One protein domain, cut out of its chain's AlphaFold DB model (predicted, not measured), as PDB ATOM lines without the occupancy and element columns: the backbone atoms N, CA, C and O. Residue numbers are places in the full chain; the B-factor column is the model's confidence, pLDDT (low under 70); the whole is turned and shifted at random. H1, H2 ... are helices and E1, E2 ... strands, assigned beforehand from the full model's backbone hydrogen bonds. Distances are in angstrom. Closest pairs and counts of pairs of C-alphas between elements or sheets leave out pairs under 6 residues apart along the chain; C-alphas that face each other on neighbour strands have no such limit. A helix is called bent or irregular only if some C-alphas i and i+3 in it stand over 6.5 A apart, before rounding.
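This is residues 16 to 61 and 76 to 126 of the 288 residues of the protein "CDI domain-containing protein" of Echinococcus granulosus (UniProt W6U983). A small strip of two short strands, E1 and E2, sits at one end of a loose, open frame, close to where the long helix H1 begins and the shorter helix H2 ends. H1 makes the longest axis, and H2 runs beside it nearly the opposite way with a gap between them; beyond E2 a tail, residues 111 to 126, leads off past another side of H1, and its residues 120 to 126 stick out. The printed part has 97 residues, with two named helices and two named strands in the order E1, H1, H2, E2; the sheet has the order E1 - E2 and is antiparallel, and the class is mostly helix. The whole is loose, with a radius of gyration of the C-alphas of 17.6 A, and elongated, spanning 60 by 33 by 24 A.

Strand E1 holds residues 16 to 18 and begins at C-alpha 16, (327.989, 317.305, 175.090). Its partner E2, residues 107 to 110, ends at C-alpha 110, (329.140, 315.361, 168.753). H1 holds residues 27 to 61 and measures 53.1 A from its first C-alpha to its last, at (363.171, 297.492, 199.381). H1 is neither bent nor irregular, but only just: C-alphas 58 and 61 are 6.3 A apart. H2 holds residues 76 to 95 and measures 28.3 A.

E1 and E2 are antiparallel neighbours, with 129 degrees between their N-to-C directions. C-alphas 16 and 109 face each other at 5.8 A, and C-alphas 18 and 107 at 5.9 A. No backbone N and O across this pair are within hydrogen-bond range. E1 and H2 are apart, and H1 and E2 are apart, with no C-alpha of the one within 8 A of the other. H1 and H2 are near each other, with no pair of C-alphas within 8 A but 7 pairs within 10 A. In H2 every O i to N i+4 pair is within hydrogen-bond range; in H1 28 of 31 are.

The two C-alphas farthest apart are those of Ala 22 and His 61, at 61.4 A. Residues 20 to 30, of which 27 to 30 belong to H1, stand free, as do residues 50 to 61 of H1 and residues 120 to 126. Residues 62 to 75 are cut out, and C-alphas 61 and 76 are 23.4 A apart across the cut. The link from E1 to H1 is short and that from H2 to E2 is long. The mean pLDDT of the printed part is 70.7; residues 16 to 61 and 103 to 105 of the model are under 70.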
ATOM      1  N   VAL A  16     329.383 317.349 174.679       49.59
ATOM      2  CA  VAL A  16     327.989 317.305 175.090       49.59
ATOM      3  C   VAL A  16     327.368 318.687 174.838       49.59
ATOM      4  O   VAL A  16     327.651 319.648 175.559       49.59
ATOM      5  N   GLU A  17     326.549 318.803 173.792       43.69
ATOM      6  CA  GLU A  17     325.823 320.031 173.433       43.69
ATOM      7  C   GLU A  17     324.327 319.869 173.767       43.69
ATOM      8  O   GLU A  17     323.723 318.843 173.461       43.69
ATOM      9  N   ARG A  18     323.737 320.856 174.460       42.28
ATOM     10  CA  ARG A  18     322.306 320.869 174.832       42.28
ATOM     11  C   ARG A  18     321.542 321.731 173.827       42.28
ATOM     12  O   ARG A  18     322.036 322.793 173.464       42.28
ATOM     13  N   LEU A  19     320.352 321.312 173.405       43.94
ATOM     14  CA  LEU A  19     319.506 322.103 172.501       43.94
ATOM     15  C   LEU A  19     319.005 323.409 173.162       43.94
ATOM     16  O   LEU A  19     318.846 323.452 174.389       43.94
ATOM     17  N   PRO A  20     318.785 324.483 172.378       47.91
ATOM     18  CA  PRO A  20     318.515 325.813 172.899       47.91
ATOM     19  C   PRO A  20     317.037 326.049 173.209       47.91
ATOM     20  O   PRO A  20     316.243 326.289 172.313       47.91
ATOM     21  N   CYS A  21     316.712 326.127 174.499       41.50
ATOM     22  CA  CYS A  21     315.576 326.904 174.997       41.50
ATOM     23  C   CYS A  21     316.112 327.817 176.122       41.50
ATOM     24  O   CYS A  21     316.681 327.298 177.080       41.50
ATOM     25  N   ALA A  22     315.951 329.145 176.010       47.03
ATOM     26  CA  ALA A  22     316.305 330.212 176.983       47.03
ATOM     27  C   ALA A  22     317.723 330.857 176.911       47.03
ATOM     28  O   ALA A  22     318.669 330.207 176.486       47.03
ATOM     29  N   PRO A  23     317.908 332.141 177.317       53.56
ATOM     30  CA  PRO A  23     318.998 333.026 176.865       53.56
ATOM     31  C   PRO A  23     320.413 332.584 177.286       53.56
ATOM     32  O   PRO A  23     320.748 332.452 178.463       53.56
ATOM     33  N   TRP A  24     321.278 332.396 176.286       46.53
ATOM     34  CA  TRP A  24     322.468 331.534 176.342       46.53
ATOM     35  C   TRP A  24     323.787 332.180 176.809       46.53
ATOM     36  O   TRP A  24     324.754 331.465 177.098       46.53
ATOM     37  N   HIS A  25     323.885 333.509 176.885       49.81
ATOM     38  CA  HIS A  25     325.203 334.160 176.930       49.81
ATOM     39  C   HIS A  25     325.895 334.175 178.307       49.81
ATOM     40  O   HIS A  25     327.126 334.152 178.370       49.81
ATOM     41  N   GLN A  26     325.154 334.123 179.417       47.22
ATOM     42  CA  GLN A  26     325.743 334.124 180.770       47.22
ATOM     43  C   GLN A  26     326.044 332.715 181.321       47.22
ATOM     44  O   GLN A  26     326.955 332.541 182.136       47.22
ATOM     45  N   TYR A  27     325.342 331.681 180.848       49.72
ATOM     46  CA  TYR A  27     325.454 330.322 181.397       49.72
ATOM     47  C   TYR A  27     326.645 329.512 180.849       49.72
ATOM     48  O   TYR A  27     327.194 328.667 181.566       49.72
ATOM     49  N   LYS A  28     327.106 329.793 179.618       51.12
ATOM     50  CA  LYS A  28     328.225 329.067 178.978       51.12
ATOM     51  C   LYS A  28     329.548 329.194 179.750       51.12
ATOM     52  O   LYS A  28     330.244 328.196 179.933       51.12
ATOM     53  N   ARG A  29     329.885 330.383 180.275       51.62
ATOM     54  CA  ARG A  29     331.165 330.601 180.989       51.62
ATOM     55  C   ARG A  29     331.228 329.893 182.348       51.62
ATOM     56  O   ARG A  29     332.252 329.296 182.666       51.62
ATOM     57  N   LYS A  30     330.140 329.897 183.130       48.41
ATOM     58  CA  LYS A  30     330.108 329.235 184.452       48.41
ATOM     59  C   LYS A  30     330.129 327.705 184.343       48.41
ATOM     60  O   LYS A  30     330.760 327.045 185.166       48.41
ATOM     61  N   ARG A  31     329.488 327.136 183.315       53.44
ATOM     62  CA  ARG A  31     329.450 325.679 183.091       53.44
ATOM     63  C   ARG A  31     330.791 325.105 182.622       53.44
ATOM     64  O   ARG A  31     331.198 324.063 183.129       53.44
ATOM     65  N   MET A  32     331.517 325.811 181.751       53.69
ATOM     66  CA  MET A  32     332.850 325.380 181.296       53.69
ATOM     67  C   MET A  32     333.890 325.353 182.422       53.69
ATOM     68  O   MET A  32     334.705 324.433 182.484       53.69
ATOM     69  N   LEU A  33     333.829 326.309 183.357       55.44
ATOM     70  CA  LEU A  33     334.736 326.322 184.505       55.44
ATOM     71  C   LEU A  33     334.563 325.061 185.370       55.44
ATOM     72  O   LEU A  33     335.542 324.501 185.851       55.44
ATOM     73  N   TYR A  34     333.327 324.580 185.531       53.50
ATOM     74  CA  TYR A  34     333.021 323.456 186.413       53.50
ATOM     75  C   TYR A  34     333.524 322.112 185.869       53.50
ATOM     76  O   TYR A  34     334.077 321.327 186.634       53.50
ATOM     77  N   VAL A  35     333.406 321.861 184.558       57.97
ATOM     78  CA  VAL A  35     333.928 320.629 183.929       57.97
ATOM     79  C   VAL A  35     335.457 320.589 184.006       57.97
ATOM     80  O   VAL A  35     336.031 319.560 184.364       57.97
ATOM     81  N   HIS A  36     336.129 321.723 183.778       51.94
ATOM     82  CA  HIS A  36     337.579 321.812 183.955       51.94
ATOM     83  C   HIS A  36     338.012 321.647 185.413       51.94
ATOM     84  O   HIS A  36     339.000 320.960 185.667       51.94
ATOM     85  N   ILE A  37     337.284 322.227 186.373       58.91
ATOM     86  CA  ILE A  37     337.572 322.056 187.804       58.91
ATOM     87  C   ILE A  37     337.360 320.600 188.223       58.91
ATOM     88  O   ILE A  37     338.204 320.057 188.931       58.91
ATOM     89  N   PHE A  38     336.289 319.950 187.763       60.00
ATOM     90  CA  PHE A  38     336.014 318.546 188.061       60.00
ATOM     91  C   PHE A  38     337.091 317.629 187.471       60.00
ATOM     92  O   PHE A  38     337.716 316.873 188.211       60.00
ATOM     93  N   SER A  39     337.412 317.779 186.183       59.25
ATOM     94  CA  SER A  39     338.496 317.029 185.532       59.25
ATOM     95  C   SER A  39     339.850 317.269 186.215       59.25
ATOM     96  O   SER A  39     340.591 316.324 186.477       59.25
ATOM     97  N   ALA A  40     340.157 318.512 186.604       60.94
ATOM     98  CA  ALA A  40     341.379 318.831 187.335       60.94
ATOM     99  C   ALA A  40     341.399 318.237 188.751       60.94
ATOM    100  O   ALA A  40     342.466 317.846 189.225       60.94
ATOM    101  N   ARG A  41     340.252 318.160 189.436       62.22
ATOM    102  CA  ARG A  41     340.137 317.593 190.787       62.22
ATOM    103  C   ARG A  41     340.262 316.072 190.751       62.22
ATOM    104  O   ARG A  41     341.071 315.534 191.500       62.22
ATOM    105  N   VAL A  42     339.598 315.409 189.805       63.94
ATOM    106  CA  VAL A  42     339.756 313.970 189.535       63.94
ATOM    107  C   VAL A  42     341.201 313.647 189.135       63.94
ATOM    108  O   VAL A  42     341.800 312.728 189.684       63.94
ATOM    109  N   ALA A  43     341.822 314.451 188.266       62.12
ATOM    110  CA  ALA A  43     343.222 314.271 187.874       62.12
ATOM    111  C   ALA A  43     344.228 314.561 189.005       62.12
ATOM    112  O   ALA A  43     345.353 314.059 188.970       62.12
ATOM    113  N   ARG A  44     343.876 315.394 189.995       63.88
ATOM    114  CA  ARG A  44     344.688 315.576 191.209       63.88
ATOM    115  C   ARG A  44     344.554 314.371 192.125       63.88
ATOM    116  O   ARG A  44     345.586 313.856 192.537       63.88
ATOM    117  N   LEU A  45     343.326 313.908 192.365       59.09
ATOM    118  CA  LEU A  45     343.044 312.734 193.190       59.09
ATOM    119  C   LEU A  45     343.732 311.483 192.631       59.09
ATOM    120  O   LEU A  45     344.407 310.780 193.385       59.09
ATOM    121  N   SER A  46     343.694 311.279 191.310       60.72
ATOM    122  CA  SER A  46     344.389 310.164 190.658       60.72
ATOM    123  C   SER A  46     345.916 310.265 190.743       60.72
ATOM    124  O   SER A  46     346.587 309.248 190.888       60.72
ATOM    125  N   ARG A  47     346.496 311.476 190.723       59.53
ATOM    126  CA  ARG A  47     347.945 311.669 190.935       59.53
ATOM    127  C   ARG A  47     348.370 311.435 192.376       59.53
ATOM    128  O   ARG A  47     349.462 310.909 192.579       59.53
ATOM    129  N   THR A  48     347.565 311.836 193.357       57.97
ATOM    130  CA  THR A  48     347.819 311.469 194.758       57.97
ATOM    131  C   THR A  48     347.767 309.960 194.910       57.97
ATOM    132  O   THR A  48     348.726 309.398 195.410       57.97
ATOM    133  N   TYR A  49     346.752 309.301 194.351       57.38
ATOM    134  CA  TYR A  49     346.612 307.846 194.402       57.38
ATOM    135  C   TYR A  49     347.778 307.103 193.726       57.38
ATOM    136  O   TYR A  49     348.373 306.201 194.310       57.38
ATOM    137  N   ALA A  50     348.195 307.541 192.531       57.34
ATOM    138  CA  ALA A  50     349.361 306.982 191.847       57.34
ATOM    139  C   ALA A  50     350.667 307.213 192.628       57.34
ATOM    140  O   ALA A  50     351.551 306.360 192.611       57.34
ATOM    141  N   ARG A  51     350.796 308.339 193.344       56.12
ATOM    142  CA  ARG A  51     351.937 308.584 194.239       56.12
ATOM    143  C   ARG A  51     351.923 307.656 195.446       56.12
ATOM    144  O   ARG A  51     352.986 307.146 195.781       56.12
ATOM    145  N   THR A  52     350.764 307.399 196.048       56.09
ATOM    146  CA  THR A  52     350.643 306.442 197.155       56.09
ATOM    147  C   THR A  52     350.995 305.028 196.693       56.09
ATOM    148  O   THR A  52     351.775 304.350 197.354       56.09
ATOM    149  N   LEU A  53     350.530 304.614 195.508       55.34
ATOM    150  CA  LEU A  53     350.855 303.304 194.933       55.34
ATOM    151  C   LEU A  53     352.345 303.148 194.587       55.34
ATOM    152  O   LEU A  53     352.941 302.099 194.841       55.34
ATOM    153  N   VAL A  54     352.981 304.192 194.051       56.19
ATOM    154  CA  VAL A  54     354.432 304.182 193.798       56.19
ATOM    155  C   VAL A  54     355.219 304.142 195.113       56.19
ATOM    156  O   VAL A  54     356.187 303.393 195.201       56.19
ATOM    157  N   TYR A  55     354.770 304.840 196.162       47.22
ATOM    158  CA  TYR A  55     355.369 304.740 197.500       47.22
ATOM    159  C   TYR A  55     355.272 303.326 198.082       47.22
ATOM    160  O   TYR A  55     356.241 302.836 198.662       47.22
ATOM    161  N   THR A  56     354.151 302.632 197.870       51.47
ATOM    162  CA  THR A  56     353.997 301.243 198.328       51.47
ATOM    163  C   THR A  56     354.864 300.256 197.549       51.47
ATOM    164  O   THR A  56     355.265 299.246 198.113       51.47
ATOM    165  N   ARG A  57     355.200 300.553 196.285       45.66
ATOM    166  CA  ARG A  57     356.066 299.692 195.464       45.66
ATOM    167  C   ARG A  57     357.557 299.941 195.705       45.66
ATOM    168  O   ARG A  57     358.338 299.006 195.611       45.66
ATOM    169  N   ILE A  58     357.945 301.173 196.039       50.69
ATOM    170  CA  ILE A  58     359.327 301.519 196.417       50.69
ATOM    171  C   ILE A  58     359.632 301.082 197.863       50.69
ATOM    172  O   ILE A  58     360.755 300.690 198.155       50.69
ATOM    173  N   SER A  59     358.627 301.038 198.750       45.19
ATOM    174  CA  SER A  59     358.789 300.541 200.132       45.19
ATOM    175  C   SER A  59     359.042 299.030 200.241       45.19
ATOM    176  O   SER A  59     359.290 298.548 201.337       45.19
ATOM    177  N   ALA A  60     359.014 298.269 199.141       51.88
ATOM    178  CA  ALA A  60     359.354 296.842 199.152       51.88
ATOM    179  C   ALA A  60     360.868 296.567 199.288       51.88
ATOM    180  O   ALA A  60     361.261 295.415 199.434       51.88
ATOM    181  N   HIS A  61     361.712 297.606 199.254       53.28
ATOM    182  CA  HIS A  61     363.171 297.492 199.381       53.28
ATOM    183  C   HIS A  61     363.768 298.231 200.592       53.28
ATOM    184  O   HIS A  61     364.986 298.325 200.704       53.28
ATOM    185  N   VAL A  76     340.518 302.628 203.765       88.06
ATOM    186  CA  VAL A  76     340.862 303.783 202.922       88.06
ATOM    187  C   VAL A  76     340.318 303.594 201.508       88.06
ATOM    188  O   VAL A  76     339.724 304.524 200.962       88.06
ATOM    189  N   GLN A  77     340.459 302.399 200.930       90.62
ATOM    190  CA  GLN A  77     339.923 302.102 199.604       90.62
ATOM    191  C   GLN A  77     338.394 302.246 199.571       90.62
ATOM    192  O   GLN A  77     337.869 302.970 198.728       90.62
ATOM    193  N   GLN A  78     337.688 301.648 200.534       94.06
ATOM    194  CA  GLN A  78     336.229 301.743 200.646       94.06
ATOM    195  C   GLN A  78     335.753 303.191 200.816       94.06
ATOM    196  O   GLN A  78     334.772 303.599 200.189       94.06
ATOM    197  N   THR A  79     336.469 303.981 201.617       94.19
ATOM    198  CA  THR A  79     336.162 305.399 201.838       94.19
ATOM    199  C   THR A  79     336.337 306.197 200.546       94.19
ATOM    200  O   THR A  79     335.471 306.995 200.184       94.19
ATOM    201  N   LEU A  80     337.428 305.968 199.809       93.06
ATOM    202  CA  LEU A  80     337.650 306.609 198.511       93.06
ATOM    203  C   LEU A  80     336.559 306.230 197.507       93.06
ATOM    204  O   LEU A  80     336.034 307.112 196.827       93.06
ATOM    205  N   ASP A  81     336.167 304.959 197.456       93.38
ATOM    206  CA  ASP A  81     335.102 304.496 196.567       93.38
ATOM    207  C   ASP A  81     333.751 305.129 196.923       93.38
ATOM    208  O   ASP A  81     332.996 305.527 196.031       93.38
ATOM    209  N   GLN A  82     333.450 305.299 198.213       95.12
ATOM    210  CA  GLN A  82     332.243 305.994 198.661       95.12
ATOM    211  C   GLN A  82     332.246 307.470 198.240       95.12
ATOM    212  O   GLN A  82     331.235 307.959 197.731       95.12
ATOM    213  N   VAL A  83     333.380 308.163 198.383       94.56
ATOM    214  CA  VAL A  83     333.531 309.556 197.933       94.56
ATOM    215  C   VAL A  83     333.357 309.662 196.418       94.56
ATOM    216  O   VAL A  83     332.635 310.541 195.946       94.56
ATOM    217  N   ILE A  84     333.963 308.752 195.652       91.06
ATOM    218  CA  ILE A  84     333.838 308.722 194.189       91.06
ATOM    219  C   ILE A  84     332.377 308.511 193.781       91.06
ATOM    220  O   ILE A  84     331.879 309.247 192.926       91.06
ATOM    221  N   ARG A  85     331.671 307.557 194.403       93.00
ATOM    222  CA  ARG A  85     330.243 307.311 194.134       93.00
ATOM    223  C   ARG A  85     329.380 308.530 194.463       93.00
ATOM    224  O   ARG A  85     328.573 308.935 193.629       93.00
ATOM    225  N   ALA A  86     329.592 309.158 195.619       93.19
ATOM    226  CA  ALA A  86     328.848 310.352 196.019       93.19
ATOM    227  C   ALA A  86     329.079 311.531 195.053       93.19
ATOM    228  O   ALA A  86     328.144 312.253 194.699       93.19
ATOM    229  N   ASP A  87     330.314 311.720 194.580       90.19
ATOM    230  CA  ASP A  87     330.628 312.755 193.592       90.19
ATOM    231  C   ASP A  87     330.001 312.456 192.221       90.19
ATOM    232  O   ASP A  87     329.502 313.374 191.561       90.19
ATOM    233  N   GLN A  88     329.981 311.189 191.800       89.81
ATOM    234  CA  GLN A  88     329.300 310.767 190.573       89.81
ATOM    235  C   GLN A  88     327.792 311.018 190.651       89.81
ATOM    236  O   GLN A  88     327.219 311.544 189.697       89.81
ATOM    237  N   GLU A  89     327.155 310.716 191.781       91.44
ATOM    238  CA  GLU A  89     325.728 310.964 191.995       91.44
ATOM    239  C   GLU A  89     325.402 312.463 191.962       91.44
ATOM    240  O   GLU A  89     324.516 312.895 191.221       91.44
ATOM    241  N   ARG A  90     326.187 313.290 192.667       91.94
ATOM    242  CA  ARG A  90     326.056 314.758 192.625       91.94
ATOM    243  C   ARG A  90     326.230 315.308 191.214       91.94
ATOM    244  O   ARG A  90     325.538 316.251 190.821       91.94
ATOM    245  N   PHE A  91     327.161 314.747 190.446       87.62
ATOM    246  CA  PHE A  91     327.352 315.121 189.051       87.62
ATOM    247  C   PHE A  91     326.134 314.733 188.209       87.62
ATOM    248  O   PHE A  91     325.607 315.575 187.479       87.62
ATOM    249  N   ARG A  92     325.650 313.497 188.357       87.62
ATOM    250  CA  ARG A  92     324.501 312.970 187.620       87.62
ATOM    251  C   ARG A  92     323.238 313.787 187.909       87.62
ATOM    252  O   ARG A  92     322.593 314.218 186.959       87.62
ATOM    253  N   ALA A  93     322.957 314.107 189.172       88.81
ATOM    254  CA  ALA A  93     321.819 314.938 189.575       88.81
ATOM    255  C   ALA A  93     321.912 316.380 189.045       88.81
ATOM    256  O   ALA A  93     320.922 316.966 188.614       88.81
ATOM    257  N   LYS A  94     323.113 316.973 189.038       89.00
ATOM    258  CA  LYS A  94     323.305 318.357 188.578       89.00
ATOM    259  C   LYS A  94     323.241 318.501 187.058       89.00
ATOM    260  O   LYS A  94     322.814 319.542 186.554       89.00
ATOM    261  N   TRP A  95     323.738 317.504 186.333       85.94
ATOM    262  CA  TRP A  95     323.909 317.574 184.883       85.94
ATOM    263  C   TRP A  95     322.917 316.705 184.109       85.94
ATOM    264  O   TRP A  95     322.864 316.833 182.892       85.94
ATOM    265  N   ASN A  96     322.114 315.861 184.761       87.12
ATOM    266  CA  ASN A  96     321.239 314.881 184.104       87.12
ATOM    267  C   ASN A  96     321.986 314.074 183.028       87.12
ATOM    268  O   ASN A  96     321.460 313.804 181.950       87.12
ATOM    269  N   PHE A  97     323.259 313.778 183.285       83.38
ATOM    270  CA  PHE A  97     324.121 313.024 182.389       83.38
ATOM    271  C   PHE A  97     324.691 311.849 183.167       83.38
ATOM    272  O   PHE A  97     325.376 312.039 184.175       83.38
ATOM    273  N   ASP A  98     324.385 310.644 182.702       82.81
ATOM    274  CA  ASP A  98     324.881 309.419 183.297       82.81
ATOM    275  C   ASP A  98     326.066 308.894 182.484       82.81
ATOM    276  O   ASP A  98     325.906 308.383 181.380       82.81
ATOM    277  N   VAL A  99     327.263 308.996 183.065       75.25
ATOM    278  CA  VAL A  99     328.507 308.514 182.449       75.25
ATOM    279  C   VAL A  99     328.439 307.014 182.139       75.25
ATOM    280  O   VAL A  99     329.036 306.580 181.160       75.25
ATOM    281  N   ALA A 100     327.704 306.231 182.936       80.12
ATOM    282  CA  ALA A 100     327.601 304.782 182.765       80.12
ATOM    283  C   ALA A 100     326.564 304.373 181.707       80.12
ATOM    284  O   ALA A 100     326.755 303.369 181.030       80.12
ATOM    285  N   LYS A 101     325.475 305.140 181.556       77.38
ATOM    286  CA  LYS A 101     324.384 304.830 180.610       77.38
ATOM    287  C   LYS A 101     324.545 305.492 179.239       77.38
ATOM    288  O   LYS A 101     323.756 305.222 178.342       77.38
ATOM    289  N   GLY A 102     325.558 306.337 179.059       70.12
ATOM    290  CA  GLY A 102     325.795 307.037 177.800       70.12
ATOM    291  C   GLY A 102     324.857 308.230 177.586       70.12
ATOM    292  O   GLY A 102     324.307 308.808 178.526       70.12
ATOM    293  N   SER A 103     324.725 308.665 176.333       69.56
ATOM    294  CA  SER A 103     323.940 309.849 175.974       69.56
ATOM    295  C   SER A 103     322.446 309.654 176.250       69.56
ATOM    296  O   SER A 103     321.793 308.835 175.614       69.56
ATOM    297  N   SER A 104     321.894 310.445 177.172       69.06
ATOM    298  CA  SER A 104     320.440 310.598 177.342       69.06
ATOM    299  C   SER A 104     319.827 311.312 176.129       69.06
ATOM    300  O   SER A 104     320.518 312.060 175.449       69.06
ATOM    301  N   THR A 105     318.517 311.173 175.903       67.00
ATOM    302  CA  THR A 105     317.744 311.830 174.826       67.00
ATOM    303  C   THR A 105     317.964 313.343 174.703       67.00
ATOM    304  O   THR A 105     317.790 313.907 173.626       67.00
ATOM    305  N   THR A 106     318.379 314.020 175.779       80.75
ATOM    306  CA  THR A 106     318.672 315.467 175.767       80.75
ATOM    307  C   THR A 106     320.119 315.803 175.373       80.75
ATOM    308  O   THR A 106     320.413 316.940 174.998       80.75
ATOM    309  N   TRP A 107     321.036 314.843 175.468       82.62
ATOM    310  CA  TRP A 107     322.466 315.029 175.250       82.62
ATOM    311  C   TRP A 107     322.899 314.280 173.992       82.62
ATOM    312  O   TRP A 107     322.662 313.086 173.876       82.62
ATOM    313  N   LYS A 108     323.564 314.950 173.051       82.50
ATOM    314  CA  LYS A 108     324.089 314.301 171.839       82.50
ATOM    315  C   LYS A 108     325.607 314.222 171.899       82.50
ATOM    316  O   LYS A 108     326.254 315.179 172.324       82.50
ATOM    317  N   ILE A 109     326.157 313.085 171.476       83.81
ATOM    318  CA  ILE A 109     327.596 312.921 171.260       83.81
ATOM    319  C   ILE A 109     327.918 313.587 169.926       83.81
ATOM    320  O   ILE A 109     327.446 313.149 168.880       83.81
ATOM    321  N   VAL A 110     328.692 314.668 169.965       87.38
ATOM    322  CA  VAL A 110     329.140 315.361 168.753       87.38
ATOM    323  C   VAL A 110     330.512 314.817 168.363       87.38
ATOM    324  O   VAL A 110     331.485 315.044 169.081       87.38
ATOM    325  N   HIS A 111     330.587 314.102 167.237       86.31
ATOM    326  CA  HIS A 111     331.839 313.518 166.736       86.31
ATOM    327  C   HIS A 111     332.839 314.582 166.266       86.31
ATOM    328  O   HIS A 111     334.033 314.464 166.530       86.31
ATOM    329  N   GLU A 112     332.347 315.653 165.639       90.75
ATOM    330  CA  GLU A 112     333.173 316.734 165.099       90.75
ATOM    331  C   GLU A 112     332.808 318.078 165.734       90.75
ATOM    332  O   GLU A 112     331.963 318.828 165.238       90.75
ATOM    333  N   PRO A 113     333.404 318.408 166.888       89.12
ATOM    334  CA  PRO A 113     333.108 319.663 167.546       89.12
ATOM    335  C   PRO A 113     333.750 320.837 166.807       89.12
ATOM    336  O   PRO A 113     334.954 320.852 166.560       89.12
ATOM    337  N   LYS A 114     332.958 321.891 166.559       90.56
ATOM    338  CA  LYS A 114     333.398 323.121 165.865       90.56
ATOM    339  C   LYS A 114     334.653 323.766 166.464       90.56
ATOM    340  O   LYS A 114     335.386 324.458 165.770       90.56
ATOM    341  N   ALA A 115     334.896 323.578 167.763       90.12
ATOM    342  CA  ALA A 115     336.086 324.085 168.430       90.12
ATOM    343  C   ALA A 115     337.059 322.947 168.759       90.12
ATOM    344  O   ALA A 115     336.804 322.133 169.648       90.12
ATOM    345  N   ALA A 116     338.241 322.987 168.135       89.19
ATOM    346  CA  ALA A 116     339.340 322.044 168.370       89.19
ATOM    347  C   ALA A 116     339.788 321.965 169.840       89.19
ATOM    348  O   ALA A 116     340.427 321.003 170.253       89.19
ATOM    349  N   PHE A 117     339.458 322.969 170.658       91.44
ATOM    350  CA  PHE A 117     339.704 322.936 172.098       91.44
ATOM    351  C   PHE A 117     339.096 321.698 172.771       91.44
ATOM    352  O   PHE A 117     339.713 321.151 173.681       91.44
ATOM    353  N   TYR A 118     337.929 321.244 172.310       87.44
ATOM    354  CA  TYR A 118     337.224 320.121 172.917       87.44
ATOM    355  C   TYR A 118     337.851 318.766 172.604       87.44
ATOM    356  O   TYR A 118     337.781 317.882 173.442       87.44
ATOM    357  N   THR A 119     338.508 318.606 171.456       92.00
ATOM    358  CA  THR A 119     339.217 317.366 171.085       92.00
ATOM    359  C   THR A 119     340.694 317.393 171.463       92.00
ATOM    360  O   THR A 119     341.391 316.382 171.374       92.00
ATOM    361  N   LYS A 120     341.209 318.547 171.901       92.75
ATOM    362  CA  LYS A 120     342.630 318.723 172.186       92.75
ATOM    363  C   LYS A 120     343.049 317.939 173.428       92.75
ATOM    364  O   LYS A 120     342.724 318.301 174.557       92.75
ATOM    365  N   ILE A 121     343.873 316.917 173.213       90.12
ATOM    366  CA  ILE A 121     344.480 316.121 174.283       90.12
ATOM    367  C   ILE A 121     345.299 317.042 175.215       90.12
ATOM    368  O   ILE A 121     346.052 317.901 174.729       90.12
ATOM    369  N   PRO A 122     345.201 316.880 176.551       88.19
ATOM    370  CA  PRO A 122     346.008 317.641 177.497       88.19
ATOM    371  C   PRO A 122     347.504 317.533 177.182       88.19
ATOM    372  O   PRO A 122     348.052 316.442 177.019       88.19
ATOM    373  N   ARG A 123     348.195 318.678 177.123       88.88
ATOM    374  CA  ARG A 123     349.643 318.696 176.877       88.88
ATOM    375  C   ARG A 123     350.366 317.974 178.011       88.88
ATOM    376  O   ARG A 123     350.162 318.292 179.184       88.88
ATOM    377  N   ARG A 124     351.262 317.046 177.659       83.38
ATOM    378  CA  ARG A 124     352.168 316.420 178.626       83.38
ATOM    379  C   ARG A 124     353.033 317.516 179.238       83.38
ATOM    380  O   ARG A 124     353.898 318.081 178.570       83.38
ATOM    381  N   LEU A 125     352.788 317.824 180.508       79.06
ATOM    382  CA  LEU A 125     353.684 318.677 181.271       79.06
ATOM    383  C   LEU A 125     355.027 317.948 181.328       79.06
ATOM    384  O   LEU A 125     355.117 316.866 181.909       79.06
ATOM    385  N   LYS A 126     356.062 318.509 180.694       77.94
ATOM    386  CA  LYS A 126     357.431 318.018 180.855       77.94
ATOM    387  C   LYS A 126     357.866 318.338 182.282       77.94
ATOM    388  O   LYS A 126     358.571 319.309 182.517       77.94
TER     389      LYS A 126